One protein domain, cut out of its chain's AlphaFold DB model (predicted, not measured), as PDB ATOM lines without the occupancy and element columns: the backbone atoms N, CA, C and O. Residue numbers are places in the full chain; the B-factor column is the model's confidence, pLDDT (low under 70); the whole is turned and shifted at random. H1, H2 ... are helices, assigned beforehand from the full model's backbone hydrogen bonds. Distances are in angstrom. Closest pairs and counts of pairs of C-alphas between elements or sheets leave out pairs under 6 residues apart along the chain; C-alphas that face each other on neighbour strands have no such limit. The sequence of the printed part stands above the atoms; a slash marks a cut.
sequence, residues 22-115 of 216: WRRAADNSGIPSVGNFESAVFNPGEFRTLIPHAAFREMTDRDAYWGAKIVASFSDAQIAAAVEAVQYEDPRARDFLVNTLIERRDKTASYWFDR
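Overview. This is residues 22 to 115 of the 216 residues of an uncharacterized protein of bacterium (UniProt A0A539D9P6). One long helix, H4, makes the spine; H3 and H2 follow each other along one side of it, H3 by its earlier part and H2 by its later part. A long stretch with no named element, residues 22 to 53, winds along another side of H4 and leads into the tiny helix H1, which lies away from H4. The printed part has 94 residues with four named helices, in the order H1, H2, H3, H4, and no named strand; the class is all helix, with 48 residues in the helices. It is compact, with a radius of gyration of the C-alphas of 14.2 A, and spans 39 by 31 by 21 A.

Along the chain. Begin at C-alpha 22, at (-7.938, -28.350, 15.207), and pass along residues 22 to 53 to H1, residues 54 to 57. Next comes H2, residues 61 to 72, 15.6 A long, from C-alpha 61 at (2.670, -34.654, -4.014). H3 is residues 76 to 84, 12.1 A. H4, residues 91 to 113, runs 33.5 A to C-alpha 113 at (3.693, -25.251, -5.911).

Arrangement. Look first at H4. With residues 105 to 113 alone it touches H2, closest at the C-alphas of Ala 68 and Ala 109, 5.2 A apart; they run opposite ways at a tilt of 37 degrees, only just steep. With residues 94 to 102 alone it touches H3, closest at the C-alphas of Ala 80 and Val 98, 5.6 A apart; these two form a helical hairpin, opposite ways at a steep tilt of 41 degrees. H2 and H3 are apart, and H1 is apart from H2, H3 and H4. In H2 and H3 every O i to N i+4 pair is within hydrogen-bond range, in H4 18 of 19 are, and H1 is too short for such a pair.

Size, cuts and confidence. The C-alphas farthest apart, of Glu 89 and Arg 115, are 40.0 A apart. The printed part has no cut. The links from H1 to H2 and from H2 to H3 are tight, and that from H3 to H4 is short. The mean pLDDT of the printed part is 91.1; look for values under 70 at residues 22 to 28.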
ATOM      1  N   TRP A  22      -6.576 -28.908  15.248       56.62
ATOM      2  CA  TRP A  22      -7.938 -28.350  15.207       56.62
ATOM      3  C   TRP A  22      -8.501 -27.950  16.577       56.62
ATOM      4  O   TRP A  22      -9.464 -27.193  16.633       56.62
ATOM      5  N   ARG A  23      -7.915 -28.419  17.690       59.44
ATOM      6  CA  ARG A  23      -8.210 -27.899  19.039       59.44
ATOM      7  C   ARG A  23      -7.451 -26.607  19.351       59.44
ATOM      8  O   ARG A  23      -7.764 -25.965  20.348       59.44
ATOM      9  N   ARG A  24      -6.451 -26.242  18.537       63.03
ATOM     10  CA  ARG A  24      -5.754 -24.946  18.615       63.03
ATOM     11  C   ARG A  24      -6.470 -23.857  17.822       63.03
ATOM     12  O   ARG A  24      -6.276 -22.686  18.127       63.03
ATOM     13  N   ALA A  25      -7.280 -24.236  16.832       60.25
ATOM     14  CA  ALA A  25      -8.202 -23.321  16.175       60.25
ATOM     15  C   ALA A  25      -9.251 -22.881  17.205       60.25
ATOM     16  O   ALA A  25     -10.177 -23.621  17.533       60.25
ATOM     17  N   ALA A  26      -9.043 -21.701  17.778       59.91
ATOM     18  CA  ALA A  26     -10.042 -21.040  18.595       59.91
ATOM     19  C   ALA A  26     -11.036 -20.334  17.664       59.91
ATOM     20  O   ALA A  26     -10.610 -19.715  16.685       59.91
ATOM     21  N   ASP A  27     -12.334 -20.407  17.971       64.56
ATOM     22  CA  ASP A  27     -13.340 -19.534  17.359       64.56
ATOM     23  C   ASP A  27     -13.066 -18.085  17.784       64.56
ATOM     24  O   ASP A  27     -13.627 -17.555  18.743       64.56
ATOM     25  N   ASN A  28     -12.133 -17.462  17.073       67.19
ATOM     26  CA  ASN A  28     -11.782 -16.059  17.224       67.19
ATOM     27  C   ASN A  28     -12.627 -15.174  16.299       67.19
ATOM     28  O   ASN A  28     -12.479 -13.953  16.332       67.19
ATOM     29  N   SER A  29     -13.487 -15.769  15.463       78.94
ATOM     30  CA  SER A  29     -14.331 -15.022  14.533       78.94
ATOM     31  C   SER A  29     -15.417 -14.244  15.282       78.94
ATOM     32  O   SER A  29     -15.787 -13.142  14.878       78.94
ATOM     33  N   GLY A  30     -15.928 -14.811  16.384       83.69
ATOM     34  CA  GLY A  30     -17.102 -14.283  17.080       83.69
ATOM     35  C   GLY A  30     -18.385 -14.372  16.241       83.69
ATOM     36  O   GLY A  30     -19.356 -13.664  16.528       83.69
ATOM     37  N   ILE A  31     -18.383 -15.210  15.196       89.31
ATOM     38  CA  ILE A  31     -19.477 -15.413  14.246       89.31
ATOM     39  C   ILE A  31     -19.923 -16.884  14.345       89.31
ATOM     40  O   ILE A  31     -19.305 -17.765  13.742       89.31
ATOM     41  N   PRO A  32     -21.022 -17.181  15.068       87.44
ATOM     42  CA  PRO A  32     -21.439 -18.559  15.338       87.44
ATOM     43  C   PRO A  32     -21.663 -19.424  14.089       87.44
ATOM     44  O   PRO A  32     -21.452 -20.632  14.134       87.44
ATOM     45  N   SER A  33     -22.080 -18.819  12.972       88.88
ATOM     46  CA  SER A  33     -22.326 -19.520  11.703       88.88
ATOM     47  C   SER A  33     -21.049 -19.966  10.979       88.88
ATOM     48  O   SER A  33     -21.128 -20.804  10.081       88.88
ATOM     49  N   VAL A  34     -19.886 -19.427  11.358       89.38
ATOM     50  CA  VAL A  34     -18.570 -19.761  10.790       89.38
ATOM     51  C   VAL A  34     -17.840 -20.795  11.654       89.38
ATOM     52  O   VAL A  34     -17.192 -21.703  11.128       89.38
ATOM     53  N   GLY A  35     -17.962 -20.687  12.980       87.75
ATOM     54  CA  GLY A  35     -17.291 -21.574  13.932       87.75
ATOM     55  C   GLY A  35     -15.761 -21.486  13.846       87.75
ATOM     56  O   GLY A  35     -15.194 -20.411  13.699       87.75
ATOM     57  N   ASN A  36     -15.073 -22.634  13.907       86.06
ATOM     58  CA  ASN A  36     -13.599 -22.704  13.916       86.06
ATOM     59  C   ASN A  36     -12.952 -22.584  12.521       86.06
ATOM     60  O   ASN A  36     -11.782 -22.936  12.357       86.06
ATOM     61  N   PHE A  37     -13.704 -22.198  11.487       88.44
ATOM     62  CA  PHE A  37     -13.148 -22.080  10.144       88.44
ATOM     63  C   PHE A  37     -12.245 -20.847  10.064       88.44
ATOM     64  O   PHE A  37     -12.711 -19.725  10.200       88.44
ATOM     65  N   GLU A  38     -10.948 -21.056   9.857       89.81
ATOM     66  CA  GLU A  38      -9.948 -19.990   9.827       89.81
ATOM     67  C   GLU A  38      -8.798 -20.323   8.865       89.81
ATOM     68  O   GLU A  38      -8.697 -21.433   8.323       89.81
ATOM     69  N   SER A  39      -7.948 -19.336   8.617       93.88
ATOM     70  CA  SER A  39      -6.829 -19.398   7.678       93.88
ATOM     71  C   SER A  39      -5.467 -19.225   8.348       93.88
ATOM     72  O   SER A  39      -4.482 -19.710   7.800       93.88
ATOM     73  N   ALA A  40      -5.362 -18.549   9.492       91.25
ATOM     74  CA  ALA A  40      -4.110 -18.147  10.127       91.25
ATOM     75  C   ALA A  40      -3.191 -19.338  10.445       91.25
ATOM     76  O   ALA A  40      -2.028 -19.323  10.031       91.25
ATOM     77  N   VAL A  41      -3.710 -20.383  11.097       89.31
ATOM     78  CA  VAL A  41      -2.950 -21.606  11.431       89.31
ATOM     79  C   VAL A  41      -3.190 -22.753  10.450       89.31
ATOM     80  O   VAL A  41      -2.619 -23.833  10.607       89.31
ATOM     81  N   PHE A  42      -3.996 -22.527   9.411       92.50
ATOM     82  CA  PHE A  42      -4.220 -23.511   8.363       92.50
ATOM     83  C   PHE A  42      -2.911 -23.900   7.662       92.50
ATOM     84  O   PHE A  42      -2.223 -23.064   7.070       92.50
ATOM     85  N   ASN A  43      -2.611 -25.199   7.694       93.81
ATOM     86  CA  ASN A  43      -1.466 -25.811   7.035       93.81
ATOM     87  C   ASN A  43      -1.953 -26.813   5.968       93.81
ATOM     88  O   ASN A  43      -2.522 -27.848   6.329       93.81
ATOM     89  N   PRO A  44      -1.716 -26.555   4.667       95.38
ATOM     90  CA  PRO A  44      -2.169 -27.436   3.589       95.38
ATOM     91  C   PRO A  44      -1.625 -28.870   3.672       95.38
ATOM     92  O   PRO A  44      -2.347 -29.807   3.338       95.38
ATOM     93  N   GLY A  45      -0.390 -29.069   4.146       93.56
ATOM     94  CA  GLY A  45       0.217 -30.404   4.271       93.56
ATOM     95  C   GLY A  45      -0.328 -31.234   5.436       93.56
ATOM     96  O   GLY A  45      -0.294 -32.467   5.425       93.56
ATOM     97  N   GLU A  46      -0.880 -30.563   6.444       90.88
ATOM     98  CA  GLU A  46      -1.487 -31.197   7.618       90.88
ATOM     99  C   GLU A  46      -3.013 -31.248   7.534       90.88
ATOM    100  O   GLU A  46      -3.664 -31.732   8.458       90.88
ATOM    101  N   PHE A  47      -3.602 -30.802   6.421       89.50
ATOM    102  CA  PHE A  47      -5.043 -30.865   6.227       89.50
ATOM    103  C   PHE A  47      -5.549 -32.307   6.342       89.50
ATOM    104  O   PHE A  47      -4.993 -33.240   5.754       89.50
ATOM    105  N   ARG A  48      -6.630 -32.490   7.102       85.56
ATOM    106  CA  ARG A  48      -7.344 -33.758   7.248       85.56
ATOM    107  C   ARG A  48      -8.835 -33.503   7.088       85.56
ATOM    108  O   ARG A  48      -9.362 -32.511   7.588       85.56
ATOM    109  N   THR A  49      -9.514 -34.408   6.394       86.56
ATOM    110  CA  THR A  49     -10.971 -34.381   6.269       86.56
ATOM    111  C   THR A  49     -11.623 -34.807   7.584       86.56
ATOM    112  O   THR A  49     -11.091 -35.658   8.295       86.56
ATOM    113  N   LEU A  50     -12.800 -34.251   7.889       83.31
ATOM    114  CA  LEU A  50     -13.555 -34.612   9.096       83.31
ATOM    115  C   LEU A  50     -13.897 -36.109   9.124       83.31
ATOM    116  O   LEU A  50     -13.750 -36.772  10.146       83.31
ATOM    117  N   ILE A  51     -14.336 -36.641   7.980       87.19
ATOM    118  CA  ILE A  51     -14.540 -38.075   7.773       87.19
ATOM    119  C   ILE A  51     -13.290 -38.617   7.075       87.19
ATOM    120  O   ILE A  51     -12.935 -38.087   6.018       87.19
ATOM    121  N   PRO A  52     -12.616 -39.649   7.617       88.50
ATOM    122  CA  PRO A  52     -11.420 -40.214   7.004       88.50
ATOM    123  C   PRO A  52     -11.664 -40.619   5.551       88.50
ATOM    124  O   PRO A  52     -12.535 -41.438   5.259       88.50
ATOM    125  N   HIS A  53     -10.863 -40.069   4.642       88.62
ATOM    126  CA  HIS A  53     -10.979 -40.336   3.214       88.62
ATOM    127  C   HIS A  53      -9.669 -40.914   2.678       88.62
ATOM    128  O   HIS A  53      -8.612 -40.296   2.805       88.62
ATOM    129  N   ALA A  54      -9.726 -42.100   2.061       90.88
ATOM    130  CA  ALA A  54      -8.531 -42.814   1.604       90.88
ATOM    131  C   ALA A  54      -7.687 -41.982   0.625       90.88
ATOM    132  O   ALA A  54      -6.476 -41.922   0.792       90.88
ATOM    133  N   ALA A  55      -8.319 -41.251  -0.301       89.44
ATOM    134  CA  ALA A  55      -7.586 -40.406  -1.250       89.44
ATOM    135  C   ALA A  55      -6.765 -39.285  -0.586       89.44
ATOM    136  O   ALA A  55      -5.737 -38.907  -1.121       89.44
ATOM    137  N   PHE A  56      -7.182 -38.776   0.583       88.94
ATOM    138  CA  PHE A  56      -6.408 -37.770   1.322       88.94
ATOM    139  C   PHE A  56      -5.335 -38.400   2.219       88.94
ATOM    140  O   PHE A  56      -4.334 -37.755   2.510       88.94
ATOM    141  N   ARG A  57      -5.529 -39.651   2.662       88.00
ATOM    142  CA  ARG A  57      -4.520 -40.386   3.447       88.00
ATOM    143  C   ARG A  57      -3.345 -40.848   2.592       88.00
ATOM    144  O   ARG A  57      -2.214 -40.762   3.043       88.00
ATOM    145  N   GLU A  58      -3.632 -41.296   1.373       91.88
ATOM    146  CA  GLU A  58      -2.643 -41.829   0.426       91.88
ATOM    147  C   GLU A  58      -2.222 -40.791  -0.633       91.88
ATOM    148  O   GLU A  58      -1.701 -41.150  -1.687       91.88
ATOM    149  N   MET A  59      -2.497 -39.505  -0.389       93.88
ATOM    150  CA  MET A  59      -2.262 -38.426  -1.347       93.88
ATOM    151  C   MET A  59      -0.765 -38.269  -1.632       93.88
ATOM    152  O   MET A  59       0.023 -38.018  -0.719       93.88
ATOM    153  N   THR A  60      -0.371 -38.368  -2.901       94.12
ATOM    154  CA  THR A  60       0.999 -38.049  -3.322       94.12
ATOM    155  C   THR A  60       1.167 -36.548  -3.561       94.12
ATOM    156  O   THR A  60       0.188 -35.830  -3.759       94.12
ATOM    157  N   ASP A  61       2.410 -36.057  -3.637       94.38
ATOM    158  CA  ASP A  61       2.670 -34.654  -4.014       94.38
ATOM    159  C   ASP A  61       2.071 -34.298  -5.385       94.38
ATOM    160  O   ASP A  61       1.669 -33.158  -5.601       94.38
ATOM    161  N   ARG A  62       1.985 -35.266  -6.311       93.19
ATOM    162  CA  ARG A  62       1.368 -35.067  -7.631       93.19
ATOM    163  C   ARG A  62      -0.142 -34.882  -7.515       93.19
ATOM    164  O   ARG A  62      -0.691 -33.991  -8.160       93.19
ATOM    165  N   ASP A  63      -0.800 -35.700  -6.696       94.94
ATOM    166  CA  ASP A  63      -2.239 -35.579  -6.439       94.94
ATOM    167  C   ASP A  63      -2.548 -34.251  -5.742       94.94
ATOM    168  O   ASP A  63      -3.481 -33.539  -6.116       94.94
ATOM    169  N   ALA A  64      -1.713 -33.883  -4.767       95.75
ATOM    170  CA  ALA A  64      -1.833 -32.637  -4.027       95.75
ATOM    171  C   ALA A  64      -1.606 -31.412  -4.923       95.75
ATOM    172  O   ALA A  64      -2.388 -30.465  -4.871       95.75
ATOM    173  N   TYR A  65      -0.599 -31.452  -5.799       96.31
ATOM    174  CA  TYR A  65      -0.370 -30.440  -6.830       96.31
ATOM    175  C   TYR A  65      -1.568 -30.305  -7.778       96.31
ATOM    176  O   TYR A  65      -2.024 -29.194  -8.053       96.31
ATOM    177  N   TRP A  66      -2.118 -31.428  -8.251       95.88
ATOM    178  CA  TRP A  66      -3.307 -31.424  -9.103       95.88
ATOM    179  C   TRP A  66      -4.507 -30.771  -8.401       95.88
ATOM    180  O   TRP A  66      -5.165 -29.909  -8.989       95.88
ATOM    181  N   GLY A  67      -4.747 -31.109  -7.131       96.25
ATOM    182  CA  GLY A  67      -5.785 -30.476  -6.318       96.25
ATOM    183  C   GLY A  67      -5.528 -28.985  -6.084       96.25
ATOM    184  O   GLY A  67      -6.438 -28.169  -6.242       96.25
ATOM    185  N   ALA A  68      -4.285 -28.609  -5.778       97.44
ATOM    186  CA  ALA A  68      -3.882 -27.220  -5.582       97.44
ATOM    187  C   ALA A  68      -4.103 -26.381  -6.843       97.44
ATOM    188  O   ALA A  68      -4.626 -25.278  -6.737       97.44
ATOM    189  N   LYS A  69      -3.812 -26.917  -8.035       96.44
ATOM    190  CA  LYS A  69      -4.103 -26.254  -9.315       96.44
ATOM    191  C   LYS A  69      -5.595 -25.972  -9.500       96.44
ATOM    192  O   LYS A  69      -5.959 -24.897  -9.965       96.44
ATOM    193  N   ILE A  70      -6.462 -26.918  -9.132       97.19
ATOM    194  CA  ILE A  70      -7.916 -26.717  -9.211       97.19
ATOM    195  C   ILE A  70      -8.345 -25.609  -8.249       97.19
ATOM    196  O   ILE A  70      -9.035 -24.680  -8.658       97.19
ATOM    197  N   VAL A  71      -7.903 -25.673  -6.993       97.38
ATOM    198  CA  VAL A  71      -8.219 -24.662  -5.974       97.38
ATOM    199  C   VAL A  71      -7.705 -23.277  -6.389       97.38
ATOM    200  O   VAL A  71      -8.448 -22.302  -6.328       97.38
ATOM    201  N   ALA A  72      -6.474 -23.199  -6.896       97.44
ATOM    202  CA  ALA A  72      -5.847 -21.978  -7.393       97.44
ATOM    203  C   ALA A  72      -6.583 -21.355  -8.594       97.44
ATOM    204  O   ALA A  72      -6.504 -20.149  -8.792       97.44
ATOM    205  N   SER A  73      -7.317 -22.148  -9.383       96.88
ATOM    206  CA  SER A  73      -8.033 -21.645 -10.566       96.88
ATOM    207  C   SER A  73      -9.263 -20.787 -10.247       96.88
ATOM    208  O   SER A  73      -9.783 -20.111 -11.135       96.88
ATOM    209  N   PHE A  74      -9.737 -20.793  -8.995       97.62
ATOM    210  CA  PHE A  74     -10.838 -19.938  -8.564       97.62
ATOM    211  C   PHE A  74     -10.342 -18.519  -8.292       97.62
ATOM    212  O   PHE A  74      -9.563 -18.295  -7.368       97.62
ATOM    213  N   SER A  75     -10.848 -17.550  -9.051       97.00
ATOM    214  CA  SER A  75     -10.611 -16.121  -8.810       97.00
ATOM    215  C   SER A  75     -11.312 -15.617  -7.544       97.00
ATOM    216  O   SER A  75     -12.325 -16.174  -7.113       97.00
ATOM    217  N   ASP A  76     -10.834 -14.500  -6.994       97.50
ATOM    218  CA  ASP A  76     -11.449 -13.836  -5.833       97.50
ATOM    219  C   ASP A  76     -12.926 -13.506  -6.085       97.50
ATOM    220  O   ASP A  76     -13.772 -13.708  -5.218       97.50
ATOM    221  N   ALA A  77     -13.261 -13.077  -7.307       97.69
ATOM    222  CA  ALA A  77     -14.635 -12.786  -7.708       97.69
ATOM    223  C   ALA A  77     -15.523 -14.043  -7.724       97.69
ATOM    224  O   ALA A  77     -16.683 -13.977  -7.325       97.69
ATOM    225  N   GLN A  78     -14.990 -15.193  -8.151       98.06
ATOM    226  CA  GLN A  78     -15.721 -16.463  -8.100       98.06
ATOM    227  C   GLN A  78     -15.917 -16.942  -6.661       98.06
ATOM    228  O   GLN A  78     -16.999 -17.425  -6.335       98.06
ATOM    229  N   ILE A  79     -14.912 -16.776  -5.795       97.94
ATOM    230  CA  ILE A  79     -15.033 -17.094  -4.367       97.94
ATOM    231  C   ILE A  79     -16.088 -16.191  -3.718       97.94
ATOM    232  O   ILE A  79     -16.992 -16.692  -3.053       97.94
ATOM    233  N   ALA A  80     -16.034 -14.881  -3.967       97.25
ATOM    234  CA  ALA A  80     -17.019 -13.927  -3.466       97.25
ATOM    235  C   ALA A  80     -18.440 -14.261  -3.940       97.25
ATOM    236  O   ALA A  80     -19.364 -14.297  -3.130       97.25
ATOM    237  N   ALA A  81     -18.612 -14.577  -5.226       97.88
ATOM    238  CA  ALA A  81     -19.903 -14.982  -5.778       97.88
ATOM    239  C   ALA A  81     -20.420 -16.299  -5.171       97.88
ATOM    240  O   ALA A  81     -21.616 -16.425  -4.909       97.88
ATOM    241  N   ALA A  82     -19.536 -17.270  -4.917       96.94
ATOM    242  CA  ALA A  82     -19.906 -18.529  -4.280       96.94
ATOM    243  C   ALA A  82     -20.374 -18.326  -2.831       96.94
ATOM    244  O   ALA A  82     -21.365 -18.929  -2.431       96.94
ATOM    245  N   VAL A  83     -19.703 -17.458  -2.062       96.38
ATOM    246  CA  VAL A  83     -20.110 -17.125  -0.685       96.38
ATOM    247  C   VAL A  83     -21.411 -16.316  -0.668       96.38
ATOM    248  O   VAL A  83     -22.285 -16.594   0.150       96.38
ATOM    249  N   GLU A  84     -21.579 -15.363  -1.589       95.25
ATOM    250  CA  GLU A  84     -22.813 -14.575  -1.737       95.25
ATOM    251  C   GLU A  84     -24.041 -15.473  -1.945       95.25
ATOM    252  O   GLU A  84     -25.084 -15.271  -1.324       95.25
ATOM    253  N   ALA A  85     -23.904 -16.514  -2.770       96.44
ATOM    254  CA  ALA A  85     -24.987 -17.446  -3.073       96.44
ATOM    255  C   ALA A  85     -25.497 -18.237  -1.850       96.44
ATOM    256  O   ALA A  85     -26.592 -18.793  -1.912       96.44
ATOM    257  N   VAL A  86     -24.738 -18.286  -0.746       92.12
ATOM    258  CA  VAL A  86     -25.133 -18.981   0.494       92.12
ATOM    259  C   VAL A  86     -26.141 -18.171   1.317       92.12
ATOM    260  O   VAL A  86     -26.875 -18.756   2.108       92.12
ATOM    261  N   GLN A  87     -26.217 -16.848   1.115       92.38
ATOM    262  CA  GLN A  87     -27.168 -15.962   1.800       92.38
ATOM    263  C   GLN A  87     -27.096 -16.049   3.339       92.38
ATOM    264  O   GLN A  87     -28.103 -16.255   4.015       92.38
ATOM    265  N   TYR A  88     -25.895 -15.891   3.909       90.44
ATOM    266  CA  TYR A  88     -25.727 -15.806   5.367       90.44
ATOM    267  C   TYR A  88     -26.516 -14.627   5.959       90.44
ATOM    268  O   TYR A  88     -26.428 -13.507   5.463       90.44
ATOM    269  N   GLU A  89     -27.235 -14.871   7.060       90.38
ATOM    270  CA  GLU A  89     -27.998 -13.830   7.768       90.38
ATOM    271  C   GLU A  89     -27.091 -12.774   8.415       90.38
ATOM    272  O   GLU A  89     -27.408 -11.586   8.407       90.38
ATOM    273  N   ASP A  90     -25.957 -13.203   8.980       90.81
ATOM    274  CA  ASP A  90     -24.959 -12.302   9.552       90.81
ATOM    275  C   ASP A  90     -24.024 -11.793   8.442       90.81
ATOM    276  O   ASP A  90     -23.218 -12.577   7.924       90.81
ATOM    277  N   PRO A  91     -24.058 -10.495   8.088       87.31
ATOM    278  CA  PRO A  91     -23.217  -9.955   7.024       87.31
ATOM    279  C   PRO A  91     -21.719 -10.067   7.333       87.31
ATOM    280  O   PRO A  91     -20.910 -10.116   6.408       87.31
ATOM    281  N   ARG A  92     -21.326 -10.177   8.612       91.88
ATOM    282  CA  ARG A  92     -19.922 -10.386   8.999       91.88
ATOM    283  C   ARG A  92     -19.399 -11.742   8.524       91.88
ATOM    284  O   ARG A  92     -18.213 -11.861   8.232       91.88
ATOM    285  N   ALA A  93     -20.273 -12.751   8.429       93.69
ATOM    286  CA  ALA A  93     -19.902 -14.094   7.987       93.69
ATOM    287  C   ALA A  93     -19.423 -14.093   6.534       93.69
ATOM    288  O   ALA A  93     -18.440 -14.751   6.211       93.69
ATOM    289  N   ARG A  94     -20.084 -13.315   5.672       93.31
ATOM    290  CA  ARG A  94     -19.746 -13.203   4.252       93.31
ATOM    291  C   ARG A  94     -18.308 -12.731   4.057       93.31
ATOM    292  O   ARG A  94     -17.508 -13.455   3.472       93.31
ATOM    293  N   ASP A  95     -17.985 -11.544   4.561       91.94
ATOM    294  CA  ASP A  95     -16.671 -10.937   4.339       91.94
ATOM    295  C   ASP A  95     -15.566 -11.778   4.997       91.94
ATOM    296  O   ASP A  95     -14.503 -11.993   4.411       91.94
ATOM    297  N   PHE A  96     -15.847 -12.344   6.176       95.00
ATOM    298  CA  PHE A  96     -14.933 -13.259   6.850       95.00
ATOM    299  C   PHE A  96     -14.649 -14.518   6.014       95.00
ATOM    300  O   PHE A  96     -13.488 -14.903   5.852       95.00
ATOM    301  N   LEU A  97     -15.682 -15.160   5.464       95.88
ATOM    302  CA  LEU A  97     -15.537 -16.387   4.678       95.88
ATOM    303  C   LEU A  97     -14.821 -16.143   3.353       95.88
ATOM    304  O   LEU A  97     -13.971 -16.951   2.987       95.88
ATOM    305  N   VAL A  98     -15.122 -15.040   2.661       96.75
ATOM    306  CA  VAL A  98     -14.430 -14.676   1.415       96.75
ATOM    307  C   VAL A  98     -12.932 -14.537   1.664       96.75
ATOM    308  O   VAL A  98     -12.145 -15.219   1.007       96.75
ATOM    309  N   ASN A  99     -12.543 -13.742   2.664       96.69
ATOM    310  CA  ASN A  99     -11.133 -13.544   3.007       96.69
ATOM    311  C   ASN A  99     -10.472 -14.860   3.435       96.69
ATOM    312  O   ASN A  99      -9.414 -15.222   2.926       96.69
ATOM    313  N   THR A 100     -11.132 -15.635   4.299       96.50
ATOM    314  CA  THR A 100     -10.600 -16.919   4.779       96.50
ATOM    315  C   THR A 100     -10.388 -17.912   3.635       96.50
ATOM    316  O   THR A 100      -9.381 -18.619   3.604       96.50
ATOM    317  N   LEU A 101     -11.315 -17.992   2.677       97.56
ATOM    318  CA  LEU A 101     -11.203 -18.892   1.527       97.56
ATOM    319  C   LEU A 101     -10.093 -18.466   0.565       97.56
ATOM    320  O   LEU A 101      -9.346 -19.335   0.116       97.56
ATOM    321  N   ILE A 102      -9.956 -17.165   0.291       98.19
ATOM    322  CA  ILE A 102      -8.857 -16.611  -0.516       98.19
ATOM    323  C   ILE A 102      -7.512 -16.935   0.143       98.19
ATOM    324  O   ILE A 102      -6.658 -17.570  -0.468       98.19
ATOM    325  N   GLU A 103      -7.355 -16.630   1.431       97.88
ATOM    326  CA  GLU A 103      -6.105 -16.893   2.153       97.88
ATOM    327  C   GLU A 103      -5.763 -18.388   2.201       97.88
ATOM    328  O   GLU A 103      -4.603 -18.782   2.066       97.88
ATOM    329  N   ARG A 104      -6.765 -19.260   2.370       98.00
ATOM    330  CA  ARG A 104      -6.551 -20.714   2.331       98.00
ATOM    331  C   ARG A 104      -6.221 -21.210   0.924       98.00
ATOM    332  O   ARG A 104      -5.395 -22.121   0.812       98.00
ATOM    333  N   ARG A 105      -6.836 -20.650  -0.128       98.25
ATOM    334  CA  ARG A 105      -6.496 -20.938  -1.533       98.25
ATOM    335  C   ARG A 105      -5.029 -20.614  -1.775       98.25
ATOM    336  O   ARG A 105      -4.292 -21.487  -2.224       98.25
ATOM    337  N   ASP A 106      -4.614 -19.414  -1.397       98.38
ATOM    338  CA  ASP A 106      -3.266 -18.902  -1.627       98.38
ATOM    339  C   ASP A 106      -2.228 -19.726  -0.858       98.38
ATOM    340  O   ASP A 106      -1.272 -20.223  -1.449       98.38
ATOM    341  N   LYS A 107      -2.480 -20.021   0.427       98.12
ATOM    342  CA  LYS A 107      -1.635 -20.939   1.212       98.12
ATOM    343  C   LYS A 107      -1.526 -22.322   0.574       98.12
ATOM    344  O   LYS A 107      -0.436 -22.891   0.538       98.12
ATOM    345  N   THR A 108      -2.639 -22.872   0.088       98.31
ATOM    346  CA  THR A 108      -2.666 -24.190  -0.570       98.31
ATOM    347  C   THR A 108      -1.832 -24.183  -1.843       98.31
ATOM    348  O   THR A 108      -1.018 -25.086  -2.035       98.31
ATOM    349  N   ALA A 109      -2.009 -23.164  -2.684       98.19
ATOM    350  CA  ALA A 109      -1.255 -22.996  -3.915       98.19
ATOM    351  C   ALA A 109       0.245 -22.859  -3.622       98.19
ATOM    352  O   ALA A 109       1.009 -23.712  -4.069       98.19
ATOM    353  N   SER A 110       0.660 -21.893  -2.793       97.31
ATOM    354  CA  SER A 110       2.072 -21.694  -2.427       97.31
ATOM    355  C   SER A 110       2.715 -22.976  -1.891       97.31
ATOM    356  O   SER A 110       3.757 -23.404  -2.381       97.31
ATOM    357  N   TYR A 111       2.066 -23.653  -0.937       97.81
ATOM    358  CA  TYR A 111       2.634 -24.844  -0.303       97.81
ATOM    359  C   TYR A 111       2.901 -25.986  -1.296       97.81
ATOM    360  O   TYR A 111       3.949 -26.636  -1.231       97.81
ATOM    361  N   TRP A 112       1.957 -26.278  -2.192       97.81
ATOM    362  CA  TRP A 112       2.103 -27.399  -3.124       97.81
ATOM    363  C   TRP A 112       2.901 -27.028  -4.380       97.81
ATOM    364  O   TRP A 112       3.601 -27.888  -4.921       97.81
ATOM    365  N   PHE A 113       2.880 -25.760  -4.799       97.19
ATOM    366  CA  PHE A 113       3.693 -25.251  -5.911       97.19
ATOM    367  C   PHE A 113       5.193 -25.194  -5.575       97.19
ATOM    368  O   PHE A 113       6.023 -25.361  -6.466       97.19
ATOM    369  N   ASP A 114       5.555 -25.090  -4.294       95.81
ATOM    370  CA  ASP A 114       6.948 -25.224  -3.834       95.81
ATOM    371  C   ASP A 114       7.480 -26.669  -3.862       95.81
ATOM    372  O   ASP A 114       8.675 -26.910  -3.690       95.81
ATOM    373  N   ARG A 115       6.607 -27.662  -4.068       97.12
ATOM    374  CA  ARG A 115       6.976 -29.091  -4.118       97.12
ATOM    375  C   ARG A 115       6.992 -29.635  -5.537       97.12
ATOM    376  O   ARG A 115       7.862 -30.437  -5.881       97.12
TER     377      ARG A 115